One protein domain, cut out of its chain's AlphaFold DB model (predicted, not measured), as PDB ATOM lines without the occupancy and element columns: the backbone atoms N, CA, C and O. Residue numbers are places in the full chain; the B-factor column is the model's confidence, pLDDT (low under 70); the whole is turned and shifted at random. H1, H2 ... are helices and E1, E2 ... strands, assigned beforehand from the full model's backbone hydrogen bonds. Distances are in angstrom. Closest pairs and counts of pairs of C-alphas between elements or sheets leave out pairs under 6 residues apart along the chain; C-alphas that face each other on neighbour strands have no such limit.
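This is residues 140 to 321 of the 378 residues of the protein "PASTA domain-containing protein" of Thermodesulfatator sp (UniProt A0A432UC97). A twisted sheet of five strands, E2 E1 E8 E7 E6, forms a middle layer, with H1 and the long H5 over one face and H2 and H4 over the other. A small second sheet, E3 E5 E4, lies on the H2 and H4 side, its strand E3 beside the edge strand E6. The 182 printed residues hold five named helices and eight named strands, in the order H1 E1 E2 H2 E3 H3 E4 E5 H4 E6 E7 E8 H5; both sheets are antiparallel and the class is mixed. The whole is compact, with a radius of gyration of the C-alphas of 15.3 A and spans of 45 by 37 by 31 A.

The large sheet has E2 (residues 169 to 174), E1 (159 to 164), E8 (285 to 292, 23.2 A), E7 (271 to 278, 22.8 A) and E6 (263 to 268). H1 spans residues 142 to 154, 18.2 A, from C-alpha 142 at (25.498, 6.744, 16.228). H2 is residues 177 to 183, H3 190 to 193 and H4 223 to 235, 18.2 A. E3 is residues 186 to 188, E4 212 to 214 and E5 218 to 221. H5, residues 301 to 320, is 28.2 A long and ends with C-alpha 320 at (25.230, -14.408, 6.760).

E1 and E8 are antiparallel, with N 161 and O 288 at 2.9 A, within hydrogen-bond range. E6, E7 and E8 form a meander, each strand the antiparallel neighbour of the one before; N 276 and O 287 are 2.8 A apart. The sheet has three layers, helices being on both its faces: H1 and H5 on one, H2 and H4 on the other. H1 touches H5 with a shallow tilt of 28 degrees, opposite ways; the closest C-alphas are those of Ala 147 and Leu 303, 5.2 A. H4 has a height over the sheet of 8.8 A. H3 touches H4, the closest C-alphas being those of Val 193 and Leu 230, 5.3 A. E3, H3 and E4 form a split strand-helix-strand unit, two strands running the same way with E5 between them, its crossover right-handed; N 188 and O 219 are 2.9 A apart. The closest C-alphas of E3 and E6 are those of Phe 186 and Lys 268, 6.4 A. In H1, H4 and H5 every O i to N i+4 pair is within hydrogen-bond range; in H2 1 of 3 is, beside 3 of 4 O i to N i+3 pairs, and H3 is too short for such a pair.

The C-alphas of Glu 269 and Lys 320, the two farthest apart, are 46.8 A apart. The printed part has no cut. The links H3 to E4, 18 residues, and H4 to E6, 27 residues, are long. Mean pLDDT of the printed part is 91.9; residues 249 to 251, 254 to 255 and 257 to 258 are under 70.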
ATOM      1  N   LEU A 140      18.607   3.640  15.663       97.88
ATOM      2  CA  LEU A 140      19.549   4.712  15.339       97.88
ATOM      3  C   LEU A 140      20.994   4.207  15.400       97.88
ATOM      4  O   LEU A 140      21.387   3.601  16.396       97.88
ATOM      5  N   SER A 141      21.778   4.500  14.364       97.81
ATOM      6  CA  SER A 141      23.232   4.309  14.350       97.81
ATOM      7  C   SER A 141      23.908   5.605  14.776       97.81
ATOM      8  O   SER A 141      23.590   6.667  14.239       97.81
ATOM      9  N   TRP A 142      24.850   5.535  15.716       97.56
ATOM     10  CA  TRP A 142      25.498   6.744  16.228       97.56
ATOM     11  C   TRP A 142      26.302   7.491  15.183       97.56
ATOM     12  O   TRP A 142      26.151   8.702  15.035       97.56
ATOM     13  N   GLU A 143      27.143   6.775  14.446       97.62
ATOM     14  CA  GLU A 143      28.025   7.361  13.447       97.62
ATOM     15  C   GLU A 143      27.205   8.028  12.344       97.62
ATOM     16  O   GLU A 143      27.496   9.153  11.939       97.62
ATOM     17  N   LEU A 144      26.129   7.368  11.903       98.12
ATOM     18  CA  LEU A 144      25.228   7.931  10.907       98.12
ATOM     19  C   LEU A 144      24.455   9.138  11.452       98.12
ATOM     20  O   LEU A 144      24.282  10.118  10.730       98.12
ATOM     21  N   GLN A 145      23.992   9.078  12.704       98.31
ATOM     22  CA  GLN A 145      23.270  10.173  13.348       98.31
ATOM     23  C   GLN A 145      24.143  11.425  13.459       98.31
ATOM     24  O   GLN A 145      23.685  12.512  13.112       98.31
ATOM     25  N   GLU A 146      25.391  11.290  13.909       98.06
ATOM     26  CA  GLU A 146      26.319  12.418  13.983       98.06
ATOM     27  C   GLU A 146      26.652  12.982  12.601       98.06
ATOM     28  O   GLU A 146      26.617  14.200  12.426       98.06
ATOM     29  N   ALA A 147      26.944  12.121  11.620       98.25
ATOM     30  CA  ALA A 147      27.240  12.560  10.259       98.25
ATOM     31  C   ALA A 147      26.047  13.310   9.642       98.25
ATOM     32  O   ALA A 147      26.218  14.378   9.056       98.25
ATOM     33  N   LEU A 148      24.822  12.801   9.831       98.44
ATOM     34  CA  LEU A 148      23.598  13.452   9.361       98.44
ATOM     35  C   LEU A 148      23.333  14.778  10.086       98.44
ATOM     36  O   LEU A 148      22.907  15.741   9.455       98.44
ATOM     37  N   TYR A 149      23.584  14.842  11.395       98.31
ATOM     38  CA  TYR A 149      23.441  16.072  12.174       98.31
ATOM     39  C   TYR A 149      24.411  17.157  11.699       98.31
ATOM     40  O   TYR A 149      23.988  18.281  11.442       98.31
ATOM     41  N   ARG A 150      25.694  16.822  11.507       97.88
ATOM     42  CA  ARG A 150      26.691  17.765  10.974       97.88
ATOM     43  C   ARG A 150      26.338  18.226   9.562       97.88
ATOM     44  O   ARG A 150      26.521  19.398   9.253       97.88
ATOM     45  N   GLU A 151      25.820  17.325   8.726       97.94
ATOM     46  CA  GLU A 151      25.317  17.671   7.394       97.94
ATOM     47  C   GLU A 151      24.149  18.665   7.486       97.94
ATOM     48  O   GLU A 151      24.147  19.673   6.788       97.94
ATOM     49  N   ALA A 152      23.188  18.417   8.380       97.56
ATOM     50  CA  ALA A 152      22.049  19.304   8.582       97.56
ATOM     51  C   ALA A 152      22.472  20.697   9.069       97.56
ATOM     52  O   ALA A 152      21.995  21.690   8.529       97.56
ATOM     53  N   GLU A 153      23.395  20.779  10.028       97.12
ATOM     54  CA  GLU A 153      23.929  22.051  10.526       97.12
ATOM     55  C   GLU A 153      24.706  22.807   9.442       97.12
ATOM     56  O   GLU A 153      24.471  23.996   9.226       97.12
ATOM     57  N   ARG A 154      25.597  22.121   8.714       96.56
ATOM     58  CA  ARG A 154      26.423  22.739   7.665       96.56
ATOM     59  C   ARG A 154      25.579  23.332   6.541       96.56
ATOM     60  O   ARG A 154      25.880  24.417   6.058       96.56
ATOM     61  N   GLU A 155      24.551  22.605   6.122       96.44
ATOM     62  CA  GLU A 155      23.696  22.972   4.991       96.44
ATOM     63  C   GLU A 155      22.472  23.802   5.434       96.44
ATOM     64  O   GLU A 155      21.614  24.132   4.618       96.44
ATOM     65  N   GLY A 156      22.357  24.137   6.730       96.50
ATOM     66  CA  GLY A 156      21.238  24.914   7.272       96.50
ATOM     67  C   GLY A 156      19.874  24.232   7.098       96.50
ATOM     68  O   GLY A 156      18.861  24.899   6.865       96.50
ATOM     69  N   LEU A 157      19.838  22.900   7.166       97.38
ATOM     70  CA  LEU A 157      18.626  22.112   6.967       97.38
ATOM     71  C   LEU A 157      17.676  22.265   8.153       97.38
ATOM     72  O   LEU A 157      18.061  22.283   9.318       97.38
ATOM     73  N   LEU A 158      16.384  22.288   7.848       97.75
ATOM     74  CA  LEU A 158      15.316  22.274   8.844       97.75
ATOM     75  C   LEU A 158      15.058  20.875   9.402       97.75
ATOM     76  O   LEU A 158      14.281  20.727  10.337       97.75
ATOM     77  N   GLY A 159      15.664  19.847   8.817       98.31
ATOM     78  CA  GLY A 159      15.676  18.494   9.343       98.31
ATOM     79  C   GLY A 159      16.050  17.479   8.277       98.31
ATOM     80  O   GLY A 159      16.064  17.775   7.080       98.31
ATOM     81  N   ALA A 160      16.372  16.274   8.723       98.56
ATOM     82  CA  ALA A 160      16.799  15.203   7.845       98.56
ATOM     83  C   ALA A 160      16.516  13.831   8.456       98.56
ATOM     84  O   ALA A 160      16.394  13.693   9.674       98.56
ATOM     85  N   ALA A 161      16.453  12.795   7.625       98.62
ATOM     86  CA  ALA A 161      16.381  11.416   8.090       98.62
ATOM     87  C   ALA A 161      17.066  10.454   7.117       98.62
ATOM     88  O   ALA A 161      17.125  10.705   5.913       98.62
ATOM     89  N   VAL A 162      17.523   9.317   7.640       98.38
ATOM     90  CA  VAL A 162      17.920   8.148   6.848       98.38
ATOM     91  C   VAL A 162      17.044   6.977   7.269       98.38
ATOM     92  O   VAL A 162      17.023   6.603   8.441       98.38
ATOM     93  N   VAL A 163      16.312   6.403   6.315       97.75
ATOM     94  CA  VAL A 163      15.320   5.348   6.565       97.75
ATOM     95  C   VAL A 163      15.661   4.106   5.752       97.75
ATOM     96  O   VAL A 163      15.800   4.199   4.536       97.75
ATOM     97  N   ASP A 164      15.739   2.942   6.396       96.12
ATOM     98  CA  ASP A 164      15.744   1.643   5.719       96.12
ATOM     99  C   ASP A 164      14.331   1.338   5.213       96.12
ATOM    100  O   ASP A 164      13.422   1.014   5.976       96.12
ATOM    101  N   LEU A 165      14.138   1.433   3.902       94.44
ATOM    102  CA  LEU A 165      12.865   1.225   3.217       94.44
ATOM    103  C   LEU A 165      12.393  -0.229   3.252       94.44
ATOM    104  O   LEU A 165      11.205  -0.494   3.067       94.44
ATOM    105  N   THR A 166      13.304  -1.177   3.468       91.44
ATOM    106  CA  THR A 166      12.986  -2.609   3.492       91.44
ATOM    107  C   THR A 166      12.496  -3.068   4.858       91.44
ATOM    108  O   THR A 166      11.702  -4.010   4.932       91.44
ATOM    109  N   ARG A 167      12.947  -2.396   5.925       92.56
ATOM    110  CA  ARG A 167      12.620  -2.721   7.322       92.56
ATOM    111  C   ARG A 167      11.723  -1.691   8.003       92.56
ATOM    112  O   ARG A 167      11.073  -2.027   8.985       92.56
ATOM    113  N   GLY A 168      11.679  -0.465   7.493       95.19
ATOM    114  CA  GLY A 168      11.058   0.682   8.158       95.19
ATOM    115  C   GLY A 168      11.896   1.266   9.297       95.19
ATOM    116  O   GLY A 168      11.379   2.040  10.094       95.19
ATOM    117  N   GLU A 169      13.174   0.903   9.408       96.31
ATOM    118  CA  GLU A 169      14.045   1.400  10.476       96.31
ATOM    119  C   GLU A 169      14.486   2.837  10.173       96.31
ATOM    120  O   GLU A 169      15.049   3.109   9.111       96.31
ATOM    121  N   VAL A 170      14.277   3.763  11.107       97.81
ATOM    122  CA  VAL A 170      14.840   5.117  11.019       97.81
ATOM    123  C   VAL A 170      16.248   5.090  11.607       97.81
ATOM    124  O   VAL A 170      16.424   5.151  12.820       97.81
ATOM    125  N   LEU A 171      17.255   4.957  10.744       98.06
ATOM    126  CA  LEU A 171      18.660   4.771  11.130       98.06
ATOM    127  C   LEU A 171      19.332   6.066  11.602       98.06
ATOM    128  O   LEU A 171      20.302   6.009  12.352       98.06
ATOM    129  N   ALA A 172      18.821   7.218  11.168       98.44
ATOM    130  CA  ALA A 172      19.190   8.535  11.677       98.44
ATOM    131  C   ALA A 172      18.017   9.514  11.503       98.44
ATOM    132  O   ALA A 172      17.286   9.431  10.512       98.44
ATOM    133  N   LEU A 173      17.833  10.436  12.449       98.50
ATOM    134  CA  LEU A 173      16.759  11.430  12.449       98.50
ATOM    135  C   LEU A 173      17.195  12.741  13.108       98.50
ATOM    136  O   LEU A 173      17.453  12.801  14.309       98.50
ATOM    137  N   VAL A 174      17.173  13.816  12.329       98.31
ATOM    138  CA  VAL A 174      17.321  15.201  12.775       98.31
ATOM    139  C   VAL A 174      15.952  15.874  12.620       98.31
ATOM    140  O   VAL A 174      15.601  16.303  11.522       98.31
ATOM    141  N   PRO A 175      15.132  15.958  13.687       97.62
ATOM    142  CA  PRO A 175      13.757  16.452  13.576       97.62
ATOM    143  C   PRO A 175      13.672  17.971  13.330       97.62
ATOM    144  O   PRO A 175      12.626  18.473  12.912       97.62
ATOM    145  N   GLY A 176      14.761  18.693  13.607       96.50
ATOM    146  CA  GLY A 176      14.854  20.144  13.498       96.50
ATOM    147  C   GLY A 176      14.108  20.920  14.587       96.50
ATOM    148  O   GLY A 176      13.498  20.331  15.490       96.50
ATOM    149  N   PRO A 177      14.138  22.263  14.519       95.69
ATOM    150  CA  PRO A 177      13.461  23.123  15.480       95.69
ATOM    151  C   PRO A 177      11.966  22.810  15.553       95.69
ATOM    152  O   PRO A 177      11.282  22.755  14.531       95.69
ATOM    153  N   ARG A 178      11.453  22.602  16.775       95.94
ATOM    154  CA  ARG A 178      10.040  22.252  17.033       95.94
ATOM    155  C   ARG A 178       9.547  21.042  16.220       95.94
ATOM    156  O   ARG A 178       8.369  20.971  15.891       95.94
ATOM    157  N   ALA A 179      10.449  20.117  15.886       96.19
ATOM    158  CA  ALA A 179      10.151  18.931  15.089       96.19
ATOM    159  C   ALA A 179       9.518  19.228  13.713       96.19
ATOM    160  O   ALA A 179       8.719  18.439  13.209       96.19
ATOM    161  N   ILE A 180       9.869  20.357  13.087       97.06
ATOM    162  CA  ILE A 180       9.317  20.782  11.790       97.06
ATOM    163  C   ILE A 180       9.411  19.696  10.707       97.06
ATOM    164  O   ILE A 180       8.499  19.567   9.888       97.06
ATOM    165  N   PHE A 181      10.446  18.854  10.738       97.62
ATOM    166  CA  PHE A 181      10.594  17.735   9.810       97.62
ATOM    167  C   PHE A 181       9.465  16.702   9.920       97.62
ATOM    168  O   PHE A 181       9.032  16.155   8.913       97.62
ATOM    169  N   LEU A 182       8.945  16.460  11.125       97.31
ATOM    170  CA  LEU A 182       7.889  15.471  11.385       97.31
ATOM    171  C   LEU A 182       6.478  16.011  11.121       97.31
ATOM    172  O   LEU A 182       5.513  15.244  11.077       97.31
ATOM    173  N   HIS A 183       6.347  17.327  10.944       97.12
ATOM    174  CA  HIS A 183       5.051  17.997  10.854       97.12
ATOM    175  C   HIS A 183       4.793  18.698   9.521       97.12
ATOM    176  O   HIS A 183       3.634  18.982   9.206       97.12
ATOM    177  N   THR A 184       5.834  18.956   8.726       97.44
ATOM    178  CA  THR A 184       5.696  19.612   7.421       97.44
ATOM    179  C   THR A 184       5.043  18.669   6.417       97.44
ATOM    180  O   THR A 184       5.522  17.562   6.190       97.44
ATOM    181  N   LEU A 185       3.954  19.125   5.798       97.44
ATOM    182  CA  LEU A 185       3.184  18.361   4.822       97.44
ATOM    183  C   LEU A 185       3.455  18.849   3.401       97.44
ATOM    184  O   LEU A 185       3.192  20.018   3.117       97.44
ATOM    185  N   PHE A 186       3.897  17.951   2.523       97.44
ATOM    186  CA  PHE A 186       4.132  18.214   1.102       97.44
ATOM    187  C   PHE A 186       3.004  17.649   0.234       97.44
ATOM    188  O   PHE A 186       2.507  16.562   0.544       97.44
ATOM    189  N   PRO A 187       2.604  18.350  -0.844       96.81
ATOM    190  CA  PRO A 187       1.710  17.795  -1.854       96.81
ATOM    191  C   PRO A 187       2.428  16.691  -2.629       96.81
ATOM    192  O   PRO A 187       3.545  16.880  -3.110       96.81
ATOM    193  N   VAL A 188       1.794  15.526  -2.729       95.50
ATOM    194  CA  VAL A 188       2.359  14.345  -3.387       95.50
ATOM    195  C   VAL A 188       1.299  13.679  -4.252       95.50
ATOM    196  O   VAL A 188       0.139  13.559  -3.848       95.50
ATOM    197  N   LYS A 189       1.698  13.207  -5.436       94.25
ATOM    198  CA  LYS A 189       0.839  12.384  -6.289       94.25
ATOM    199  C   LYS A 189       1.014  10.918  -5.889       94.25
ATOM    200  O   LYS A 189       2.074  10.335  -6.119       94.25
ATOM    201  N   PRO A 190       0.002  10.264  -5.298       91.94
ATOM    202  CA  PRO A 190       0.126   8.907  -4.777       91.94
ATOM    203  C   PRO A 190       0.495   7.868  -5.854       91.94
ATOM    204  O   PRO A 190       1.099   6.843  -5.535       91.94
ATOM    205  N   SER A 191       0.180   8.127  -7.127       89.12
ATOM    206  CA  SER A 191       0.596   7.305  -8.275       89.12
ATOM    207  C   SER A 191       2.120   7.244  -8.466       89.12
ATOM    208  O   SER A 191       2.628   6.229  -8.936       89.12
ATOM    209  N   GLU A 192       2.859   8.276  -8.052       87.44
ATOM    210  CA  GLU A 192       4.318   8.364  -8.198       87.44
ATOM    211  C   GLU A 192       5.064   7.594  -7.104       87.44
ATOM    212  O   GLU A 192       6.184   7.135  -7.312       87.44
ATOM    213  N   VAL A 193       4.450   7.388  -5.942       83.81
ATOM    214  CA  VAL A 193       5.162   6.875  -4.756       83.81
ATOM    215  C   VAL A 193       4.480   5.691  -4.075       83.81
ATOM    216  O   VAL A 193       5.075   5.104  -3.185       83.81
ATOM    217  N   GLY A 194       3.294   5.261  -4.518       77.50
ATOM    218  CA  GLY A 194       2.580   4.091  -3.984       77.50
ATOM    219  C   GLY A 194       1.322   4.488  -3.208       77.50
ATOM    220  O   GLY A 194       1.366   4.798  -2.022       77.50
ATOM    221  N   GLY A 195       0.167   4.474  -3.881       75.06
ATOM    222  CA  GLY A 195      -0.931   5.363  -3.501       75.06
ATOM    223  C   GLY A 195      -1.847   4.989  -2.333       75.06
ATOM    224  O   GLY A 195      -2.785   5.731  -2.065       75.06
ATOM    225  N   ARG A 196      -1.615   3.875  -1.627       81.94
ATOM    226  CA  ARG A 196      -2.534   3.372  -0.576       81.94
ATOM    227  C   ARG A 196      -2.052   3.588   0.862       81.94
ATOM    228  O   ARG A 196      -2.610   2.998   1.784       81.94
ATOM    229  N   VAL A 197      -1.004   4.388   1.063       87.81
ATOM    230  CA  VAL A 197      -0.366   4.542   2.384       87.81
ATOM    231  C   VAL A 197      -0.587   5.908   3.033       87.81
ATOM    232  O   VAL A 197      -0.164   6.103   4.168       87.81
ATOM    233  N   PHE A 198      -1.198   6.865   2.337       92.88
ATOM    234  CA  PHE A 198      -1.397   8.223   2.852       92.88
ATOM    235  C   PHE A 198      -2.616   8.318   3.778       92.88
ATOM    236  O   PHE A 198      -3.470   7.431   3.788       92.88
ATOM    237  N   GLY A 199      -2.668   9.377   4.592       88.88
ATOM    238  CA  GLY A 199      -3.746   9.609   5.565       88.88
ATOM    239  C   GLY A 199      -3.708   8.700   6.800       88.88
ATOM    240  O   GLY A 199      -4.707   8.566   7.502       88.88
ATOM    241  N   LYS A 200      -2.575   8.036   7.064       91.19
ATOM    242  CA  LYS A 200      -2.356   7.201   8.257       91.19
ATOM    243  C   LYS A 200      -1.022   7.550   8.902       91.19
ATOM    244  O   LYS A 200      -0.044   7.737   8.176       91.19
ATOM    245  N   ALA A 201      -0.945   7.526  10.232       90.38
ATOM    246  CA  ALA A 201       0.334   7.571  10.948       90.38
ATOM    247  C   ALA A 201       1.285   6.487  10.419       90.38
ATOM    248  O   ALA A 201       0.836   5.402  10.034       90.38
ATOM    249  N   THR A 202       2.579   6.778  10.371       94.56
ATOM    250  CA  THR A 202       3.648   5.855   9.968       94.56
ATOM    251  C   THR A 202       3.887   4.733  10.975       94.56
ATOM    252  O   THR A 202       4.361   3.673  10.565       94.56
ATOM    253  N   GLY A 203       3.486   4.943  12.234       91.69
ATOM    254  CA  GLY A 203       3.751   4.040  13.359       91.69
ATOM    255  C   GLY A 203       4.967   4.447  14.196       91.69
ATOM    256  O   GLY A 203       5.313   3.741  15.139       91.69
ATOM    257  N   LEU A 204       5.587   5.584  13.868       95.50
ATOM    258  CA  LEU A 204       6.742   6.128  14.566       95.50
ATOM    259  C   LEU A 204       6.428   6.448  16.037       95.50
ATOM    260  O   LEU A 204       5.364   6.963  16.369       95.50
ATOM    261  N   GLU A 205       7.390   6.199  16.922       95.81
ATOM    262  CA  GLU A 205       7.240   6.375  18.371       95.81
ATOM    263  C   GLU A 205       7.345   7.839  18.834       95.81
ATOM    264  O   GLU A 205       7.242   8.117  20.030       95.81
ATOM    265  N   VAL A 206       7.535   8.787  17.912       95.25
ATOM    266  CA  VAL A 206       7.489  10.229  18.189       95.25
ATOM    267  C   VAL A 206       6.294  10.879  17.487       95.25
ATOM    268  O   VAL A 206       5.859  10.381  16.448       95.25
ATOM    269  N   PRO A 207       5.753  11.990  18.025       95.44
ATOM    270  CA  PRO A 207       4.611  12.665  17.418       95.44
ATOM    271  C   PRO A 207       4.911  13.114  15.984       95.44
ATOM    272  O   PRO A 207       5.955  13.706  15.717       95.44
ATOM    273  N   GLU A 208       3.968  12.875  15.078       95.12
ATOM    274  CA  GLU A 208       4.034  13.295  13.678       95.12
ATOM    275  C   GLU A 208       2.654  13.740  13.182       95.12
ATOM    276  O   GLU A 208       1.620  13.395  13.764       95.12
ATOM    277  N   SER A 209       2.621  14.494  12.085       95.75
ATOM    278  CA  SER A 209       1.360  14.830  11.415       95.75
ATOM    279  C   SER A 209       0.816  13.627  10.626       95.75
ATOM    280  O   SER A 209       1.563  12.917   9.962       95.75
ATOM    281  N   LEU A 210      -0.507  13.418  10.639       93.06
ATOM    282  CA  LEU A 210      -1.155  12.251  10.009       93.06
ATOM    283  C   LEU A 210      -1.266  12.320   8.476       93.06
ATOM    284  O   LEU A 210      -1.628  11.323   7.843       93.06
ATOM    285  N   GLY A 211      -0.939  13.461   7.865       92.94
ATOM    286  CA  GLY A 211      -1.166  13.705   6.440       92.94
ATOM    287  C   GLY A 211      -2.650  13.676   6.058       92.94
ATOM    288  O   GLY A 211      -3.524  13.486   6.902       92.94
ATOM    289  N   LEU A 212      -2.942  13.873   4.774       94.31
ATOM    290  CA  LEU A 212      -4.294  13.808   4.211       94.31
ATOM    291  C   LEU A 212      -4.264  13.049   2.883       94.31
ATOM    292  O   LEU A 212      -3.258  13.065   2.175       94.31
ATOM    293  N   TYR A 213      -5.361  12.374   2.551       93.06
ATOM    294  CA  TYR A 213      -5.548  11.680   1.279       93.06
ATOM    295  C   TYR A 213      -6.953  11.971   0.763       93.06
ATOM    296  O   TYR A 213      -7.927  11.703   1.470       93.06
ATOM    297  N   TRP A 214      -7.057  12.502  -0.455       91.62
ATOM    298  CA  TRP A 214      -8.342  12.829  -1.065       91.62
ATOM    299  C   TRP A 214      -8.748  11.796  -2.124       91.62
ATOM    300  O   TRP A 214      -7.908  11.364  -2.927       91.62
ATOM    301  N   PRO A 215     -10.045  11.425  -2.184       80.19
ATOM    302  CA  PRO A 215     -10.611  10.733  -3.337       80.19
ATOM    303  C   PRO A 215     -10.426  11.618  -4.577       80.19
ATOM    304  O   PRO A 215     -11.034  12.675  -4.682       80.19
ATOM    305  N   GLY A 216      -9.520  11.230  -5.474       81.44
ATOM    306  CA  GLY A 216      -9.067  12.082  -6.585       81.44
ATOM    307  C   GLY A 216      -7.575  11.956  -6.888       81.44
ATOM    308  O   GLY A 216      -7.132  12.343  -7.961       81.44
ATOM    309  N   GLY A 217      -6.805  11.334  -5.986       85.62
ATOM    310  CA  GLY A 217      -5.391  11.046  -6.236       85.62
ATOM    311  C   GLY A 217      -4.454  12.184  -5.843       85.62
ATOM    312  O   GLY A 217      -3.355  12.272  -6.377       85.62
ATOM    313  N   GLU A 218      -4.857  13.013  -4.885       91.44
ATOM    314  CA  GLU A 218      -3.980  13.974  -4.220       91.44
ATOM    315  C   GLU A 218      -3.750  13.549  -2.770       91.44
ATOM    316  O   GLU A 218      -4.621  12.952  -2.125       91.44
ATOM    317  N   ALA A 219      -2.564  13.846  -2.246       95.75
ATOM    318  CA  ALA A 219      -2.251  13.628  -0.845       95.75
ATOM    319  C   ALA A 219      -1.326  14.714  -0.298       95.75
ATOM    320  O   ALA A 219      -0.507  15.285  -1.016       95.75
ATOM    321  N   LEU A 220      -1.439  14.945   1.005       96.62
ATOM    322  CA  LEU A 220      -0.456  15.661   1.803       96.62
ATOM    323  C   LEU A 220       0.278  14.658   2.684       96.62
ATOM    324  O   LEU A 220      -0.358  13.912   3.430       96.62
ATOM    325  N   ALA A 221       1.604  14.661   2.622       97.06
ATOM    326  CA  ALA A 221       2.427  13.690   3.329       97.06
ATOM    327  C   ALA A 221       3.577  14.351   4.087       97.06
ATOM    328  O   ALA A 221       4.190  15.300   3.596       97.06
ATOM    329  N   THR A 222       3.899  13.818   5.265       97.62
ATOM    330  CA  THR A 222       5.173  14.112   5.932       97.62
ATOM    331  C   THR A 222       6.335  13.434   5.190       97.62
ATOM    332  O   THR A 222       6.115  12.461   4.453       97.62
ATOM    333  N   PRO A 223       7.590  13.871   5.403       98.06
ATOM    334  CA  PRO A 223       8.765  13.183   4.872       98.06
ATOM    335  C   PRO A 223       8.777  11.672   5.165       98.06
ATOM    336  O   PRO A 223       9.035  10.862   4.278       98.06
ATOM    337  N   LEU A 224       8.428  11.253   6.384       97.69
ATOM    338  CA  LEU A 224       8.448   9.831   6.748       97.69
ATOM    339  C   LEU A 224       7.285   9.037   6.138       97.69
ATOM    340  O   LEU A 224       7.452   7.864   5.798       97.69
ATOM    341  N   GLN A 225       6.130   9.668   5.903       97.00
ATOM    342  CA  GLN A 225       5.051   9.049   5.127       97.00
ATOM    343  C   GLN A 225       5.454   8.817   3.665       97.00
ATOM    344  O   GLN A 225       5.102   7.779   3.101       97.00
ATOM    345  N   LEU A 226       6.225   9.734   3.074       96.94
ATOM    346  CA  LEU A 226       6.826   9.562   1.750       96.94
ATOM    347  C   LEU A 226       7.825   8.400   1.719       96.94
ATOM    348  O   LEU A 226       7.728   7.544   0.840       96.94
ATOM    349  N   ALA A 227       8.722   8.305   2.707       96.94
ATOM    350  CA  ALA A 227       9.627   7.161   2.835       96.94
ATOM    351  C   ALA A 227       8.847   5.838   2.932       96.94
ATOM    352  O   ALA A 227       9.150   4.881   2.220       96.94
ATOM    353  N   ARG A 228       7.777   5.792   3.735       96.06
ATOM    354  CA  ARG A 228       6.900   4.615   3.821       96.06
ATOM    355  C   ARG A 228       6.243   4.270   2.484       96.06
ATOM    356  O   ARG A 228       6.143   3.089   2.153       96.06
ATOM    357  N   ALA A 229       5.785   5.264   1.725       95.56
ATOM    358  CA  ALA A 229       5.204   5.056   0.400       95.56
ATOM    359  C   ALA A 229       6.225   4.436  -0.558       95.56
ATOM    360  O   ALA A 229       5.961   3.385  -1.142       95.56
ATOM    361  N   LEU A 230       7.430   5.007  -0.620       95.19
ATOM    362  CA  LEU A 230       8.532   4.482  -1.425       95.19
ATOM    363  C   LEU A 230       8.897   3.050  -1.021       95.19
ATOM    364  O   LEU A 230       9.026   2.185  -1.886       95.19
ATOM    365  N   GLY A 231       8.952   2.766   0.283       93.94
ATOM    366  CA  GLY A 231       9.080   1.407   0.806       93.94
ATOM    367  C   GLY A 231       7.957   0.493   0.310       93.94
ATOM    368  O   GLY A 231       8.228  -0.588  -0.200       93.94
ATOM    369  N   ALA A 232       6.699   0.945   0.335       92.56
ATOM    370  CA  ALA A 232       5.570   0.190  -0.210       92.56
ATOM    371  C   ALA A 232       5.702  -0.098  -1.707       92.56
ATOM    372  O   ALA A 232       5.409  -1.210  -2.148       92.56
ATOM    373  N   ARG A 233       6.166   0.879  -2.490       91.81
ATOM    374  CA  ARG A 233       6.402   0.726  -3.929       91.81
ATOM    375  C   ARG A 233       7.532  -0.270  -4.209       91.81
ATOM    376  O   ARG A 233       7.400  -1.078  -5.129       91.81
ATOM    377  N   LEU A 234       8.601  -0.238  -3.411       89.19
ATOM    378  CA  LEU A 234       9.732  -1.168  -3.498       89.19
ATOM    379  C   LEU A 234       9.342  -2.588  -3.084       89.19
ATOM    380  O   LEU A 234       9.743  -3.552  -3.737       89.19
ATOM    381  N   CYS A 235       8.540  -2.703  -2.030       88.25
ATOM    382  CA  CYS A 235       8.268  -3.953  -1.333       88.25
ATOM    383  C   CYS A 235       6.934  -4.614  -1.646       88.25
ATOM    384  O   CYS A 235       6.665  -5.710  -1.155       88.25
ATOM    385  N   GLY A 236       6.058  -3.934  -2.382       88.81
ATOM    386  CA  GLY A 236       4.662  -4.335  -2.558       88.81
ATOM    387  C   GLY A 236       3.793  -4.164  -1.304       88.81
ATOM    388  O   GLY A 236       2.589  -4.395  -1.373       88.81
ATOM    389  N   ARG A 237       4.367  -3.751  -0.167       89.56
ATOM    390  CA  ARG A 237       3.664  -3.509   1.101       89.56
ATOM    391  C   ARG A 237       4.361  -2.409   1.909       89.56
ATOM    392  O   ARG A 237       5.593  -2.389   1.917       89.56
ATOM    393  N   PRO A 238       3.619  -1.514   2.579       92.19
ATOM    394  CA  PRO A 238       4.226  -0.463   3.385       92.19
ATOM    395  C   PRO A 238       5.000  -1.046   4.570       92.19
ATOM    396  O   PRO A 238       4.419  -1.845   5.312       92.19
ATOM    397  N   PRO A 239       6.270  -0.656   4.782       93.19
ATOM    398  CA  PRO A 239       6.944  -0.940   6.038       93.19
ATOM    399  C   PRO A 239       6.300  -0.129   7.170       93.19
ATOM    400  O   PRO A 239       5.740   0.947   6.948       93.19
ATOM    401  N   GLU A 240       6.388  -0.638   8.392       93.75
ATOM    402  CA  GLU A 240       6.025   0.135   9.576       93.75
ATOM    403  C   GLU A 240       7.254   0.909  10.048       93.75
ATOM    404  O   GLU A 240       8.293   0.310  10.343       93.75
ATOM    405  N   ILE A 241       7.155   2.238  10.054       96.00
ATOM    406  CA  ILE A 241       8.299   3.088  10.372       96.00
ATOM    407  C   ILE A 241       8.491   3.111  11.885       96.00
ATOM    408  O   ILE A 241       7.525   3.314  12.614       96.00
ATOM    409  N   HIS A 242       9.721   2.896  12.352       96.50
ATOM    410  CA  HIS A 242      10.017   2.816  13.779       96.50
ATOM    411  C   HIS A 242      11.437   3.279  14.132       96.50
ATOM    412  O   HIS A 242      12.381   3.152  13.348       96.50
ATOM    413  N   LEU A 243      11.571   3.796  15.350       97.06
ATOM    414  CA  LEU A 243      12.813   4.160  16.028       97.06
ATOM    415  C   LEU A 243      13.215   3.117  17.068       97.06
ATOM    416  O   LEU A 243      14.406   2.959  17.321       97.06
ATOM    417  N   VAL A 244      12.258   2.423  17.692       96.56
ATOM    418  CA  VAL A 244      12.545   1.440  18.747       96.56
ATOM    419  C   VAL A 244      12.740   0.065  18.125       96.56
ATOM    420  O   VAL A 244      11.894  -0.421  17.379       96.56
ATOM    421  N   LYS A 245      13.856  -0.592  18.446       95.38
ATOM    422  CA  LYS A 245      14.182  -1.930  17.953       95.38
ATOM    423  C   LYS A 245      13.113  -2.927  18.395       95.38
ATOM    424  O   LYS A 245      12.852  -3.095  19.585       95.38
ATOM    425  N   ARG A 246      12.519  -3.624  17.427       91.88
ATOM    426  CA  ARG A 246      11.428  -4.578  17.663       91.88
ATOM    427  C   ARG A 246      11.956  -6.004  17.781       91.88
ATOM    428  O   ARG A 246      12.851  -6.411  17.045       91.88
ATOM    429  N   ALA A 247      11.373  -6.776  18.695       82.19
ATOM    430  CA  ALA A 247      11.602  -8.212  18.779       82.19
ATOM    431  C   ALA A 247      10.687  -8.916  17.767       82.19
ATOM    432  O   ALA A 247       9.473  -8.955  17.943       82.19
ATOM    433  N   GLY A 248      11.249  -9.442  16.682       70.88
ATOM    434  CA  GLY A 248      10.477 -10.188  15.695       70.88
ATOM    435  C   GLY A 248      11.295 -10.562  14.464       70.88
ATOM    436  O   GLY A 248      12.366  -9.991  14.242       70.88
ATOM    437  N   PRO A 249      10.823 -11.532  13.661       56.06
ATOM    438  CA  PRO A 249      11.458 -11.851  12.395       56.06
ATOM    439  C   PRO A 249      11.416 -10.613  11.495       56.06
ATOM    440  O   PRO A 249      10.347 -10.142  11.112       56.06
ATOM    441  N   GLU A 250      12.590 -10.075  11.166       67.12
ATOM    442  CA  GLU A 250      12.711  -8.973  10.217       67.12
ATOM    443  C   GLU A 250      12.236  -9.449   8.846       67.12
ATOM    444  O   GLU A 250      12.959 -10.139   8.115       67.12
ATOM    445  N   VAL A 251      11.012  -9.081   8.479       65.00
ATOM    446  CA  VAL A 251      10.500  -9.363   7.144       65.00
ATOM    447  C   VAL A 251      11.083  -8.328   6.182       65.00
ATOM    448  O   VAL A 251      10.434  -7.348   5.818       65.00
ATOM    449  N   VAL A 252      12.333  -8.563   5.787       71.88
ATOM    450  CA  VAL A 252      13.028  -7.803   4.747       71.88
ATOM    451  C   VAL A 252      12.348  -8.117   3.424       71.88
ATOM    452  O   VAL A 252      12.372  -9.257   2.953       71.88
ATOM    453  N   CYS A 253      11.702  -7.123   2.826       73.94
ATOM    454  CA  CYS A 253      11.129  -7.317   1.504       73.94
ATOM    455  C   CYS A 253      12.244  -7.451   0.451       73.94
ATOM    456  O   CYS A 253      13.349  -6.926   0.613       73.94
ATOM    457  N   ARG A 254      11.937  -8.094  -0.677       66.94
ATOM    458  CA  ARG A 254      12.787  -8.005  -1.867       66.94
ATOM    459  C   ARG A 254      12.336  -6.838  -2.721       66.94
ATOM    460  O   ARG A 254      11.190  -6.819  -3.160       66.94
ATOM    461  N   ALA A 255      13.249  -5.898  -2.956       65.31
ATOM    462  CA  ALA A 255      13.023  -4.799  -3.879       65.31
ATOM    463  C   ALA A 255      12.616  -5.361  -5.247       65.31
ATOM    464  O   ALA A 255      13.352  -6.143  -5.857       65.31
ATOM    465  N   LEU A 256      11.426  -4.991  -5.713       70.19
ATOM    466  CA  LEU A 256      10.990  -5.301  -7.068       70.19
ATOM    467  C   LEU A 256      11.925  -4.590  -8.054       70.19
ATOM    468  O   LEU A 256      12.251  -3.422  -7.864       70.19
ATOM    469  N   THR A 257      12.331  -5.266  -9.129       60.94
ATOM    470  CA  THR A 257      13.189  -4.722 -10.201       60.94
ATOM    471  C   THR A 257      12.428  -3.749 -11.109       60.94
ATOM    472  O   THR A 257      12.408  -3.903 -12.328       60.94
ATOM    473  N   LYS A 258      11.720  -2.784 -10.523       68.25
ATOM    474  CA  LYS A 258      11.074  -1.704 -11.268       68.25
ATOM    475  C   LYS A 258      12.075  -0.572 -11.480       68.25
ATOM    476  O   LYS A 258      12.979  -0.386 -10.672       68.25
ATOM    477  N   ASN A 259      11.892   0.194 -12.550       78.25
ATOM    478  CA  ASN A 259      12.608   1.451 -12.727       78.25
ATOM    479  C   ASN A 259      12.113   2.432 -11.650       78.25
ATOM    480  O   ASN A 259      10.909   2.704 -11.550       78.25
ATOM    481  N   PHE A 260      13.032   2.901 -10.810       81.25
ATOM    482  CA  PHE A 260      12.793   3.954  -9.827       81.25
ATOM    483  C   PHE A 260      13.582   5.183 -10.244       81.25
ATOM    484  O   PHE A 260      14.698   5.064 -10.751       81.25
ATOM    485  N   GLU A 261      13.002   6.350 -10.000       86.88
ATOM    486  CA  GLU A 261      13.792   7.570  -9.961       86.88
ATOM    487  C   GLU A 261      14.697   7.484  -8.732       86.88
ATOM    488  O   GLU A 261      14.294   7.007  -7.668       86.88
ATOM    489  N   THR A 262      15.951   7.887  -8.890       91.88
ATOM    490  CA  THR A 262      16.926   7.878  -7.795       91.88
ATOM    491  C   THR A 262      16.711   9.045  -6.837       91.88
ATOM    492  O   THR A 262      17.257   9.043  -5.733       91.88
ATOM    493  N   GLU A 263      15.911  10.031  -7.237       95.81
ATOM    494  CA  GLU A 263      15.711  11.275  -6.518       95.81
ATOM    495  C   GLU A 263      14.332  11.873  -6.790       95.81
ATOM    496  O   GLU A 263      13.884  11.921  -7.931       95.81
ATOM    497  N   TYR A 264      13.699  12.370  -5.730       95.81
ATOM    498  CA  TYR A 264      12.423  13.074  -5.757       95.81
ATOM    499  C   TYR A 264      12.586  14.423  -5.055       95.81
ATOM    500  O   TYR A 264      13.200  14.492  -3.986       95.81
ATOM    501  N   ILE A 265      12.027  15.492  -5.622       96.88
ATOM    502  CA  ILE A 265      12.067  16.832  -5.025       96.88
ATOM    503  C   ILE A 265      10.653  17.403  -4.979       96.88
ATOM    504  O   ILE A 265       9.976  17.497  -6.001       96.88
ATOM    505  N   TYR A 266      10.226  17.812  -3.789       96.75
ATOM    506  CA  TYR A 266       8.922  18.414  -3.531       96.75
ATOM    507  C   TYR A 266       9.107  19.843  -3.030       96.75
ATOM    508  O   TYR A 266      10.004  20.100  -2.231       96.75
ATOM    509  N   TYR A 267       8.237  20.761  -3.449       96.88
ATOM    510  CA  TYR A 267       8.280  22.168  -3.047       96.88
ATOM    511  C   TYR A 267       6.973  22.588  -2.376       96.88
ATOM    512  O   TYR A 267       5.892  22.152  -2.778       96.88
ATOM    513  N   LYS A 268       7.070  23.453  -1.363       96.38
ATOM    514  CA  LYS A 268       5.922  24.086  -0.707       96.38
ATOM    515  C   LYS A 268       6.341  25.372  -0.008       96.38
ATOM    516  O   LYS A 268       7.160  25.315   0.896       96.38
ATOM    517  N   GLU A 269       5.737  26.507  -0.363       95.31
ATOM    518  CA  GLU A 269       5.864  27.769   0.399       95.31
ATOM    519  C   GLU A 269       7.330  28.163   0.709       95.31
ATOM    520  O   GLU A 269       7.673  28.551   1.822       95.31
ATOM    521  N   GLY A 270       8.235  28.010  -0.267       96.00
ATOM    522  CA  GLY A 270       9.671  28.294  -0.098       96.00
ATOM    523  C   GLY A 270      10.472  27.217   0.653       96.00
ATOM    524  O   GLY A 270      11.686  27.357   0.817       96.00
ATOM    525  N   LEU A 271       9.813  26.141   1.085       97.81
ATOM    526  CA  LEU A 271      10.426  24.911   1.574       97.81
ATOM    527  C   LEU A 271      10.616  23.924   0.427       97.81
ATOM    528  O   LEU A 271       9.804  23.856  -0.503       97.81
ATOM    529  N   TRP A 272      11.640  23.090   0.550       97.81
ATOM    530  CA  TRP A 272      11.839  21.934  -0.311       97.81
ATOM    531  C   TRP A 272      12.098  20.680   0.520       97.81
ATOM    532  O   TRP A 272      12.739  20.737   1.568       97.81
ATOM    533  N   LEU A 273      11.606  19.543   0.033       98.19
ATOM    534  CA  LEU A 273      11.927  18.213   0.533       98.19
ATOM    535  C   LEU A 273      12.589  17.422  -0.587       98.19
ATOM    536  O   LEU A 273      11.976  17.174  -1.624       98.19
ATOM    537  N   ARG A 274      13.825  16.995  -0.353       97.62
ATOM    538  CA  ARG A 274      14.599  16.161  -1.269       97.62
ATOM    539  C   ARG A 274      14.683  14.752  -0.707       97.62
ATOM    540  O   ARG A 274      15.133  14.568   0.423       97.62
ATOM    541  N   VAL A 275      14.248  13.767  -1.484       97.62
ATOM    542  CA  VAL A 275      14.304  12.346  -1.133       97.62
ATOM    543  C   VAL A 275      15.219  11.640  -2.121       97.62
ATOM    544  O   VAL A 275      14.865  11.484  -3.286       97.62
ATOM    545  N   ARG A 276      16.390  11.200  -1.662       96.88
ATOM    546  CA  ARG A 276      17.362  10.468  -2.479       96.88
ATOM    547  C   ARG A 276      17.393   9.002  -2.078       96.88
ATOM    548  O   ARG A 276      17.539   8.674  -0.902       96.88
ATOM    549  N   LEU A 277      17.274   8.117  -3.057       95.50
ATOM    550  CA  LEU A 277      17.346   6.677  -2.862       95.50
ATOM    551  C   LEU A 277      18.798   6.186  -2.920       95.50
ATOM    552  O   LEU A 277      19.587   6.643  -3.747       95.50
ATOM    553  N   PHE A 278      19.153   5.247  -2.039       93.62
ATOM    554  CA  PHE A 278      20.511   4.712  -1.940       93.62
ATOM    555  C   PHE A 278      20.533   3.197  -1.633       93.62
ATOM    556  O   PHE A 278      19.750   2.728  -0.802       93.62
ATOM    557  N   PRO A 279      21.433   2.407  -2.249       92.31
ATOM    558  CA  PRO A 279      22.210   2.757  -3.443       92.31
ATOM    559  C   PRO A 279      21.286   3.009  -4.647       92.31
ATOM    560  O   PRO A 279      20.130   2.599  -4.646       92.31
ATOM    561  N   GLU A 280      21.789   3.658  -5.698       89.56
ATOM    562  CA  GLU A 280      20.977   3.980  -6.887       89.56
ATOM    563  C   GLU A 280      20.441   2.718  -7.588       89.56
ATOM    564  O   GLU A 280      19.312   2.690  -8.075       89.56
ATOM    565  N   LYS A 281      21.227   1.633  -7.588       86.25
ATOM    566  CA  LYS A 281      20.815   0.322  -8.104       86.25
ATOM    567  C   LYS A 281      20.343  -0.570  -6.960       86.25
ATOM    568  O   LYS A 281      21.156  -1.070  -6.188       86.25
ATOM    569  N   GLY A 282      19.038  -0.818  -6.903       87.38
ATOM    570  CA  GLY A 282      18.423  -1.629  -5.850       87.38
ATOM    571  C   GLY A 282      18.385  -0.890  -4.510       87.38
ATOM    572  O   GLY A 282      19.005  -1.362  -3.553       87.38
ATOM    573  N   PRO A 283      17.684   0.257  -4.442       92.38
ATOM    574  CA  PRO A 283      17.682   1.100  -3.260       92.38
ATOM    575  C   PRO A 283      17.076   0.390  -2.055       92.38
ATOM    576  O   PRO A 283      16.058  -0.297  -2.150       92.38
ATOM    577  N   GLN A 284      17.727   0.580  -0.913       92.75
ATOM    578  CA  GLN A 284      17.306   0.054   0.387       92.75
ATOM    579  C   GLN A 284      17.131   1.173   1.404       92.75
ATOM    580  O   GLN A 284      16.380   1.011   2.356       92.75
ATOM    581  N   LEU A 285      17.794   2.307   1.191       95.88
ATOM    582  CA  LEU A 285      17.738   3.479   2.041       95.88
ATOM    583  C   LEU A 285      17.062   4.635   1.297       95.88
ATOM    584  O   LEU A 285      17.248   4.801   0.089       95.88
ATOM    585  N   ALA A 286      16.328   5.460   2.034       97.31
ATOM    586  CA  ALA A 286      15.953   6.808   1.625       97.31
ATOM    587  C   ALA A 286      16.665   7.818   2.523       97.31
ATOM    588  O   ALA A 286      16.570   7.737   3.748       97.31
ATOM    589  N   LEU A 287      17.342   8.777   1.902       98.19
ATOM    590  CA  LEU A 287      17.836   9.981   2.549       98.19
ATOM    591  C   LEU A 287      16.813  11.083   2.309       98.19
ATOM    592  O   LEU A 287      16.454  11.351   1.163       98.19
ATOM    593  N   LEU A 288      16.353  11.717   3.374       98.44
ATOM    594  CA  LEU A 288      15.358  12.776   3.325       98.44
ATOM    595  C   LEU A 288      15.971  14.048   3.887       98.44
ATOM    596  O   LEU A 288      16.486  14.027   5.001       98.44
ATOM    597  N   PHE A 289      15.870  15.148   3.150       98.25
ATOM    598  CA  PHE A 289      16.396  16.449   3.551       98.25
ATOM    599  C   PHE A 289      15.324  17.518   3.377       98.25
ATOM    600  O   PHE A 289      14.737  17.631   2.302       98.25
ATOM    601  N   LEU A 290      15.075  18.290   4.431       98.38
ATOM    602  CA  LEU A 290      14.144  19.412   4.438       98.38
ATOM    603  C   LEU A 290      14.933  20.712   4.576       98.38
ATOM    604  O   LEU A 290      15.652  20.890   5.558       98.38
ATOM    605  N   GLY A 291      14.759  21.637   3.639       97.88
ATOM    606  CA  GLY A 291      15.461  22.919   3.648       97.88
ATOM    607  C   GLY A 291      14.610  24.086   3.159       97.88
ATOM    608  O   GLY A 291      13.410  23.954   2.899       97.88
ATOM    609  N   LYS A 292      15.257  25.249   3.067       97.31
ATOM    610  CA  LYS A 292      14.722  26.504   2.524       97.31
ATOM    611  C   LYS A 292      15.612  26.985   1.383       97.31
ATOM    612  O   LYS A 292      16.805  26.707   1.379       97.31
ATOM    613  N   GLY A 293      15.042  27.744   0.450       93.75
ATOM    614  CA  GLY A 293      15.811  28.363  -0.637       93.75
ATOM    615  C   GLY A 293      16.215  27.367  -1.737       93.75
ATOM    616  O   GLY A 293      15.391  26.522  -2.092       93.75
ATOM    617  N   PRO A 294      17.422  27.472  -2.328       90.31
ATOM    618  CA  PRO A 294      17.857  26.562  -3.386       90.31
ATOM    619  C   PRO A 294      18.020  25.127  -2.861       90.31
ATOM    620  O   PRO A 294      18.405  24.910  -1.714       90.31
ATOM    621  N   SER A 295      17.725  24.137  -3.706       87.50
ATOM    622  CA  SER A 295      17.732  22.704  -3.360       87.50
ATOM    623  C   SER A 295      19.057  21.992  -3.685       87.50
ATOM    624  O   SER A 295      19.135  20.755  -3.690       87.50
ATOM    625  N   GLU A 296      20.115  22.761  -3.959       92.50
ATOM    626  CA  GLU A 296      21.454  22.250  -4.251       92.50
ATOM    627  C   GLU A 296      22.128  21.726  -2.981       92.50
ATOM    628  O   GLU A 296      22.780  22.459  -2.250       92.50
ATOM    629  N   LEU A 297      21.978  20.426  -2.734       92.38
ATOM    630  CA  LEU A 297      22.611  19.730  -1.622       92.38
ATOM    631  C   LEU A 297      23.768  18.869  -2.130       92.38
ATOM    632  O   LEU A 297      23.574  17.983  -2.973       92.38
ATOM    633  N   LYS A 298      24.969  19.077  -1.584       94.69
ATOM    634  CA  LYS A 298      26.135  18.225  -1.846       94.69
ATOM    635  C   LYS A 298      26.474  17.423  -0.596       94.69
ATOM    636  O   LYS A 298      27.091  17.945   0.316       94.69
ATOM    637  N   LEU A 299      26.144  16.129  -0.617       95.50
ATOM    638  CA  LEU A 299      26.447  15.226   0.499       95.50
ATOM    639  C   LEU A 299      27.943  15.226   0.829       95.50
ATOM    640  O   LEU A 299      28.745  14.958  -0.081       95.50
ATOM    641  N   SER A 300      28.282  15.423   2.106       96.75
ATOM    642  CA  SER A 300      29.647  15.268   2.623       96.75
ATOM    643  C   SER A 300      30.235  13.886   2.353       96.75
ATOM    644  O   SER A 300      29.526  12.885   2.227       96.75
ATOM    645  N   GLU A 301      31.564  13.823   2.304       97.12
ATOM    646  CA  GLU A 301      32.294  12.556   2.235       97.12
ATOM    647  C   GLU A 301      32.060  11.688   3.481       97.12
ATOM    648  O   GLU A 301      31.914  10.473   3.353       97.12
ATOM    649  N   ASP A 302      31.939  12.302   4.663       97.44
ATOM    650  CA  ASP A 302      31.649  11.600   5.917       97.44
ATOM    651  C   ASP A 302      30.295  10.877   5.851       97.44
ATOM    652  O   ASP A 302      30.235   9.652   5.981       97.44
ATOM    653  N   LEU A 303      29.212  11.588   5.505       97.31
ATOM    654  CA  LEU A 303      27.889  10.973   5.376       97.31
ATOM    655  C   LEU A 303      27.867   9.878   4.298       97.31
ATOM    656  O   LEU A 303      27.310   8.801   4.522       97.31
ATOM    657  N   ARG A 304      28.518  10.098   3.147       97.00
ATOM    658  CA  ARG A 304      28.665   9.062   2.102       97.00
ATOM    659  C   ARG A 304      29.403   7.829   2.620       97.00
ATOM    660  O   ARG A 304      29.000   6.706   2.312       97.00
ATOM    661  N   THR A 305      30.453   8.028   3.410       97.06
ATOM    662  CA  THR A 305      31.237   6.944   4.007       97.06
ATOM    663  C   THR A 305      30.375   6.114   4.951       97.06
ATOM    664  O   THR A 305      30.347   4.886   4.817       97.06
ATOM    665  N   GLN A 306      29.598   6.756   5.833       97.56
ATOM    666  CA  GLN A 306      28.687   6.053   6.744       97.56
ATOM    667  C   GLN A 306      27.602   5.270   5.991       97.56
ATOM    668  O   GLN A 306      27.350   4.101   6.293       97.56
ATOM    669  N   LEU A 307      27.019   5.850   4.937       96.56
ATOM    670  CA  LEU A 307      26.052   5.152   4.081       96.56
ATOM    671  C   LEU A 307      26.667   3.923   3.392       96.56
ATOM    672  O   LEU A 307      26.045   2.860   3.343       96.56
ATOM    673  N   GLY A 308      27.916   4.021   2.925       95.62
ATOM    674  CA  GLY A 308      28.652   2.891   2.353       95.62
ATOM    675  C   GLY A 308      29.011   1.803   3.377       95.62
ATOM    676  O   GLY A 308      29.104   0.620   3.032       95.62
ATOM    677  N   VAL A 309      29.208   2.154   4.652       95.31
ATOM    678  CA  VAL A 309      29.351   1.168   5.741       95.31
ATOM    679  C   VAL A 309      28.040   0.409   5.943       95.31
ATOM    680  O   VAL A 309      28.064  -0.824   5.950       95.31
ATOM    681  N   LEU A 310      26.908   1.115   6.024       92.88
ATOM    682  CA  LEU A 310      25.585   0.501   6.178       92.88
ATOM    683  C   LEU A 310      25.240  -0.421   5.011       92.88
ATOM    684  O   LEU A 310      24.785  -1.542   5.230       92.88
ATOM    685  N   GLU A 311      25.531  -0.012   3.777       91.12
ATOM    686  CA  GLU A 311      25.314  -0.862   2.607       91.12
ATOM    687  C   GLU A 311      26.130  -2.160   2.693       91.12
ATOM    688  O   GLU A 311      25.606  -3.259   2.477       91.12
ATOM    689  N   ARG A 312      27.416  -2.068   3.058       91.50
ATOM    690  CA  ARG A 312      28.272  -3.250   3.240       91.50
ATOM    691  C   ARG A 312      27.768  -4.146   4.366       91.50
ATOM    692  O   ARG A 312      27.790  -5.369   4.218       91.50
ATOM    693  N   GLN A 313      27.296  -3.574   5.471       89.12
ATOM    694  CA  GLN A 313      26.694  -4.335   6.567       89.12
ATOM    695  C   GLN A 313      25.394  -5.022   6.133       89.12
ATOM    696  O   GLN A 313      25.223  -6.210   6.413       89.12
ATOM    697  N   ALA A 314      24.520  -4.331   5.400       83.69
ATOM    698  CA  ALA A 314      23.287  -4.892   4.859       83.69
ATOM    699  C   ALA A 314      23.588  -6.076   3.926       83.69
ATOM    700  O   ALA A 314      23.041  -7.166   4.124       83.69
ATOM    701  N   ARG A 315      24.546  -5.922   2.999       82.56
ATOM    702  CA  ARG A 315      25.021  -7.003   2.114       82.56
ATOM    703  C   ARG A 315      25.591  -8.186   2.901       82.56
ATOM    704  O   ARG A 315      25.150  -9.314   2.699       82.56
ATOM    705  N   ARG A 316      26.480  -7.942   3.872       82.38
ATOM    706  CA  ARG A 316      27.038  -8.998   4.741       82.38
ATOM    707  C   ARG A 316      25.967  -9.701   5.568       82.38
ATOM    708  O   ARG A 316      26.038 -10.907   5.762       82.38
ATOM    709  N   SER A 317      24.972  -8.973   6.071       77.50
ATOM    710  CA  SER A 317      23.865  -9.566   6.830       77.50
ATOM    711  C   SER A 317      23.010 -10.479   5.946       77.50
ATOM    712  O   SER A 317      22.588 -11.544   6.396       77.50
ATOM    713  N   LYS A 318      22.833 -10.108   4.672       73.50
ATOM    714  CA  LYS A 318      22.164 -10.926   3.659       73.50
ATOM    715  C   LYS A 318      22.970 -12.181   3.314       73.50
ATOM    716  O   LYS A 318      22.370 -13.227   3.120       73.50
ATOM    717  N   GLU A 319      24.299 -12.101   3.277       72.06
ATOM    718  CA  GLU A 319      25.177 -13.263   3.066       72.06
ATOM    719  C   GLU A 319      25.225 -14.200   4.281       72.06
ATOM    720  O   GLU A 319      25.204 -15.419   4.118       72.06
ATOM    721  N   LYS A 320      25.254 -13.641   5.502       73.56
ATOM    722  CA  LYS A 320      25.230 -14.408   6.760       73.56
ATOM    723  C   LYS A 320      23.916 -15.152   6.967       73.56
ATOM    724  O   LYS A 320      23.920 -16.240   7.540       73.56
ATOM    725  N   ARG A 321      22.794 -14.586   6.513       74.81
ATOM    726  CA  ARG A 321      21.536 -15.324   6.386       74.81
ATOM    727  C   ARG A 321      21.715 -16.289   5.224       74.81
ATOM    728  O   ARG A 321      21.454 -15.929   4.081       74.81
TER     729      ARG A 321